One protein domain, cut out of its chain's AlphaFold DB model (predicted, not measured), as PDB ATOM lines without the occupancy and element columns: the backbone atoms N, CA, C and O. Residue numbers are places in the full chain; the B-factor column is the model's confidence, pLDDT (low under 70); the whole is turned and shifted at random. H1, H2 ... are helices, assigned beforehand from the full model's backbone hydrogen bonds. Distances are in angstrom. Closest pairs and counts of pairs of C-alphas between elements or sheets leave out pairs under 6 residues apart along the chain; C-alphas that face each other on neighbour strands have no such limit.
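Overview. This is residues 116 to 158 of the 159 residues of the protein "DNA-binding protein" of Acidilobales archaeon (UniProt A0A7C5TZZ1). Two helices, H1 and H2, form a V-like helical hairpin, joined where H1 ends and H2 begins; a short third helix, H3, lies off the open side of the V, and residues 153 to 158 fold back toward the beginning of H2. The printed part has 43 residues with three named helices, in the order H1, H2, H3, and no named strand: all helix. It is compact and rounded, with a radius of gyration of the C-alphas of 9.8 A and spans of 25 by 22 by 14 A.

Arrangement. H1, residues 116 to 124, and H2, residues 131 to 142, touch, and H2 touches H1 with residues 131 to 135 alone. Their closest C-alphas, those of Trp 123 and Phe 131, are 5.6 A apart. This hairpin has a steep tilt of 39 degrees, opposite ways. H3, residues 148 to 152, is apart from H2, and only just apart from H1, with closest C-alphas at 8.5 A. In H1, H2 and H3 every O i to N i+4 pair is within hydrogen-bond range.

Along the chain. H1 begins at C-alpha 116 (155.582, 250.308, 232.146) and is 12.3 A long. H2 is 15.9 A long. H3 ends at C-alpha 152 (147.512, 248.283, 224.101).

Size, cuts and confidence. The C-alphas farthest apart, of Leu 127 and Arg 149, are 25.4 A apart. The printed part has no cut. The link from H1 to H2 is short, that from H2 to H3 tight. No printed residue is under 70 in pLDDT.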
ATOM      1  N   ILE A 116     156.862 249.670 232.490       97.38
ATOM      2  CA  ILE A 116     155.582 250.308 232.146       97.38
ATOM      3  C   ILE A 116     154.472 250.001 233.159       97.38
ATOM      4  O   ILE A 116     153.687 250.888 233.498       97.38
ATOM      5  N   ASP A 117     154.428 248.777 233.685       97.94
ATOM      6  CA  ASP A 117     153.438 248.382 234.684       97.94
ATOM      7  C   ASP A 117     153.715 249.116 236.014       97.94
ATOM      8  O   ASP A 117     152.789 249.594 236.666       97.94
ATOM      9  N   ILE A 118     154.992 249.295 236.376       98.25
ATOM     10  CA  ILE A 118     155.418 250.101 237.531       98.25
ATOM     11  C   ILE A 118     155.025 251.569 237.363       98.25
ATOM     12  O   ILE A 118     154.429 252.140 238.273       98.25
ATOM     13  N   LEU A 119     155.295 252.183 236.208       98.25
ATOM     14  CA  LEU A 119     154.884 253.565 235.933       98.25
ATOM     15  C   LEU A 119     153.367 253.728 236.052       98.25
ATOM     16  O   LEU A 119     152.889 254.692 236.650       98.25
ATOM     17  N   TYR A 120     152.603 252.760 235.547       98.31
ATOM     18  CA  TYR A 120     151.152 252.775 235.672       98.31
ATOM     19  C   TYR A 120     150.710 252.737 237.140       98.31
ATOM     20  O   TYR A 120     149.857 253.524 237.549       98.31
ATOM     21  N   LEU A 121     151.316 251.869 237.954       98.31
ATOM     22  CA  LEU A 121     151.028 251.783 239.388       98.31
ATOM     23  C   LEU A 121     151.407 253.064 240.142       98.31
ATOM     24  O   LEU A 121     150.646 253.502 241.006       98.31
ATOM     25  N   LEU A 122     152.532 253.696 239.797       98.38
ATOM     26  CA  LEU A 122     152.927 254.989 240.363       98.38
ATOM     27  C   LEU A 122     151.877 256.064 240.069       98.38
ATOM     28  O   LEU A 122     151.478 256.791 240.979       98.38
ATOM     29  N   TRP A 123     151.391 256.133 238.828       98.12
ATOM     30  CA  TRP A 123     150.352 257.086 238.435       98.12
ATOM     31  C   TRP A 123     149.038 256.819 239.168       98.12
ATOM     32  O   TRP A 123     148.460 257.722 239.768       98.12
ATOM     33  N   ARG A 124     148.600 255.556 239.203       97.69
ATOM     34  CA  ARG A 124     147.394 255.137 239.933       97.69
ATOM     35  C   ARG A 124     147.460 255.441 241.428       97.69
ATOM     36  O   ARG A 124     146.409 255.613 242.039       97.69
ATOM     37  N   SER A 125     148.663 255.507 241.990       97.25
ATOM     38  CA  SER A 125     148.916 255.829 243.398       97.25
ATOM     39  C   SER A 125     149.146 257.327 243.645       97.25
ATOM     40  O   SER A 125     149.453 257.715 244.769       97.25
ATOM     41  N   GLY A 126     149.038 258.174 242.614       97.50
ATOM     42  CA  GLY A 126     149.265 259.620 242.714       97.50
ATOM     43  C   GLY A 126     150.726 260.025 242.939       97.50
ATOM     44  O   GLY A 126     150.991 261.162 243.314       97.50
ATOM     45  N   LEU A 127     151.682 259.113 242.728       97.62
ATOM     46  CA  LEU A 127     153.119 259.371 242.906       97.62
ATOM     47  C   LEU A 127     153.757 260.039 241.682       97.62
ATOM     48  O   LEU A 127     154.840 260.613 241.782       97.62
ATOM     49  N   ILE A 128     153.085 259.967 240.534       97.50
ATOM     50  CA  ILE A 128     153.392 260.734 239.323       97.50
ATOM     51  C   ILE A 128     152.089 261.301 238.752       97.50
ATOM     52  O   ILE A 128     151.027 260.692 238.883       97.50
ATOM     53  N   ASN A 129     152.169 262.463 238.105       95.38
ATOM     54  CA  ASN A 129     150.980 263.212 237.684       95.38
ATOM     55  C   ASN A 129     150.370 262.690 236.376       95.38
ATOM     56  O   ASN A 129     149.151 262.662 236.223       95.38
ATOM     57  N   SER A 130     151.216 262.279 235.432       96.81
ATOM     58  CA  SER A 130     150.819 261.887 234.082       96.81
ATOM     59  C   SER A 130     151.542 260.608 233.692       96.81
ATOM     60  O   SER A 130     152.769 260.579 233.620       96.81
ATOM     61  N   PHE A 131     150.783 259.539 233.447       97.50
ATOM     62  CA  PHE A 131     151.349 258.265 233.005       97.50
ATOM     63  C   PHE A 131     152.017 258.382 231.627       97.50
ATOM     64  O   PHE A 131     153.101 257.843 231.424       97.50
ATOM     65  N   LYS A 132     151.390 259.116 230.701       97.19
ATOM     66  CA  LYS A 132     151.884 259.324 229.335       97.19
ATOM     67  C   LYS A 132     153.224 260.058 229.321       97.19
ATOM     68  O   LYS A 132     154.183 259.544 228.752       97.19
ATOM     69  N   ASP A 133     153.299 261.205 229.993       97.31
ATOM     70  CA  ASP A 133     154.514 262.028 229.999       97.31
ATOM     71  C   ASP A 133     155.663 261.291 230.697       97.31
ATOM     72  O   ASP A 133     156.802 261.297 230.231       97.31
ATOM     73  N   GLU A 134     155.366 260.583 231.792       97.88
ATOM     74  CA  GLU A 134     156.382 259.803 232.495       97.88
ATOM     75  C   GLU A 134     156.870 258.606 231.675       97.88
ATOM     76  O   GLU A 134     158.056 258.277 231.708       97.88
ATOM     77  N   LEU A 135     155.988 257.964 230.905       97.81
ATOM     78  CA  LEU A 135     156.379 256.903 229.984       97.81
ATOM     79  C   LEU A 135     157.322 257.431 228.897       97.81
ATOM     80  O   LEU A 135     158.305 256.768 228.569       97.81
ATOM     81  N   GLU A 136     157.071 258.623 228.352       97.00
ATOM     82  CA  GLU A 136     157.980 259.259 227.394       97.00
ATOM     83  C   GLU A 136     159.357 259.531 228.016       97.00
ATOM     84  O   GLU A 136     160.373 259.134 227.437       97.00
ATOM     85  N   ILE A 137     159.399 260.108 229.222       97.88
ATOM     86  CA  ILE A 137     160.642 260.347 229.976       97.88
ATOM     87  C   ILE A 137     161.385 259.030 230.227       97.88
ATOM     88  O   ILE A 137     162.574 258.910 229.923       97.88
ATOM     89  N   TYR A 138     160.685 258.006 230.719       97.81
ATOM     90  CA  TYR A 138     161.270 256.697 230.990       97.81
ATOM     91  C   TYR A 138     161.909 256.092 229.740       97.81
ATOM     92  O   TYR A 138     163.053 255.630 229.796       97.81
ATOM     93  N   GLN A 139     161.218 256.113 228.597       97.12
ATOM     94  CA  GLN A 139     161.760 255.576 227.345       97.12
ATOM     95  C   GLN A 139     162.973 256.387 226.858       97.12
ATOM     96  O   GLN A 139     163.963 255.811 226.400       97.12
ATOM     97  N   GLN A 140     162.952 257.716 227.013       97.56
ATOM     98  CA  GLN A 140     164.084 258.577 226.662       97.56
ATOM     99  C   GLN A 140     165.325 258.301 227.521       97.56
ATOM    100  O   GLN A 140     166.439 258.241 226.986       97.56
ATOM    101  N   GLU A 141     165.155 258.115 228.827       97.56
ATOM    102  CA  GLU A 141     166.254 257.900 229.773       97.56
ATOM    103  C   GLU A 141     166.803 256.469 229.719       97.56
ATOM    104  O   GLU A 141     168.018 256.247 229.752       97.56
ATOM    105  N   THR A 142     165.922 255.472 229.618       95.69
ATOM    106  CA  THR A 142     166.317 254.057 229.609       95.69
ATOM    107  C   THR A 142     166.741 253.569 228.231       95.69
ATOM    108  O   THR A 142     167.514 252.614 228.147       95.69
ATOM    109  N   LYS A 143     166.299 254.248 227.162       96.06
ATOM    110  CA  LYS A 143     166.378 253.790 225.764       96.06
ATOM    111  C   LYS A 143     165.578 252.512 225.494       96.06
ATOM    112  O   LYS A 143     165.734 251.912 224.435       96.06
ATOM    113  N   HIS A 144     164.731 252.099 226.434       94.44
ATOM    114  CA  HIS A 144     163.786 251.016 226.228       94.44
ATOM    115  C   HIS A 144     162.553 251.570 225.514       94.44
ATOM    116  O   HIS A 144     162.013 252.581 225.947       94.44
ATOM    117  N   ILE A 145     162.126 250.933 224.425       94.12
ATOM    118  CA  ILE A 145     160.955 251.350 223.646       94.12
ATOM    119  C   ILE A 145     159.921 250.233 223.711       94.12
ATOM    120  O   ILE A 145     160.208 249.102 223.317       94.12
ATOM    121  N   TYR A 146     158.718 250.564 224.171       94.38
ATOM    122  CA  TYR A 146     157.605 249.624 224.237       94.38
ATOM    123  C   TYR A 146     156.905 249.518 222.882       94.38
ATOM    124  O   TYR A 146     156.649 250.512 222.197       94.38
ATOM    125  N   SER A 147     156.578 248.291 222.476       92.44
ATOM    126  CA  SER A 147     155.850 248.056 221.232       92.44
ATOM    127  C   SER A 147     154.385 248.483 221.363       92.44
ATOM    128  O   SER A 147     153.831 248.557 222.457       92.44
ATOM    129  N   ARG A 148     153.690 248.674 220.234       91.69
ATOM    130  CA  ARG A 148     152.237 248.945 220.248       91.69
ATOM    131  C   ARG A 148     151.446 247.885 221.020       91.69
ATOM    132  O   ARG A 148     150.473 248.230 221.676       91.69
ATOM    133  N   ARG A 149     151.869 246.617 220.945       90.31
ATOM    134  CA  ARG A 149     151.239 245.508 221.676       90.31
ATOM    135  C   ARG A 149     151.408 245.673 223.186       90.31
ATOM    136  O   ARG A 149     150.469 245.401 223.921       90.31
ATOM    137  N   ASP A 150     152.565 246.150 223.639       91.38
ATOM    138  CA  ASP A 150     152.813 246.406 225.062       91.38
ATOM    139  C   ASP A 150     151.942 247.547 225.596       91.38
ATOM    140  O   ASP A 150     151.463 247.483 226.727       91.38
ATOM    141  N   LEU A 151     151.717 248.568 224.765       94.31
ATOM    142  CA  LEU A 151     150.932 249.755 225.106       94.31
ATOM    143  C   LEU A 151     149.417 249.533 225.044       94.31
ATOM    144  O   LEU A 151     148.674 250.332 225.610       94.31
ATOM    145  N   ASP A 152     148.942 248.481 224.373       93.81
ATOM    146  CA  ASP A 152     147.512 248.283 224.101       93.81
ATOM    147  C   ASP A 152     146.684 248.182 225.392       93.81
ATOM    148  O   ASP A 152     145.633 248.810 225.515       93.81
ATOM    149  N   ARG A 153     147.235 247.522 226.420       93.00
ATOM    150  CA  ARG A 153     146.635 247.445 227.764       93.00
ATOM    151  C   ARG A 153     146.432 248.817 228.420       93.00
ATOM    152  O   ARG A 153     145.547 248.974 229.254       93.00
ATOM    153  N   TYR A 154     147.249 249.801 228.056       95.56
ATOM    154  CA  TYR A 154     147.283 251.129 228.667       95.56
ATOM    155  C   TYR A 154     146.676 252.222 227.789       95.56
ATOM    156  O   TYR A 154     146.698 253.394 228.157       95.56
ATOM    157  N   ARG A 155     146.126 251.855 226.630       92.19
ATOM    158  CA  ARG A 155     145.757 252.781 225.555       92.19
ATOM    159  C   ARG A 155     144.821 253.909 225.981       92.19
ATOM    160  O   ARG A 155     144.997 255.040 225.537       92.19
ATOM    161  N   GLU A 156     143.859 253.624 226.850       91.81
ATOM    162  CA  GLU A 156     142.907 254.622 227.360       91.81
ATOM    163  C   GLU A 156     143.562 255.675 228.267       91.81
ATOM    164  O   GLU A 156     143.039 256.773 228.408       91.81
ATOM    165  N   HIS A 157     144.727 255.365 228.839       90.62
ATOM    166  CA  HIS A 157     145.491 256.243 229.729       90.62
ATOM    167  C   HIS A 157     146.643 256.970 229.018       90.62
ATOM    168  O   HIS A 157     147.386 257.715 229.651       90.62
ATOM    169  N   LEU A 158     146.809 256.727 227.714       87.69
ATOM    170  CA  LEU A 158     147.829 257.347 226.862       87.69
ATOM    171  C   LEU A 158     147.256 258.425 225.927       87.69
ATOM    172  O   LEU A 158     147.999 258.992 225.123       87.69
TER     173      LEU A 158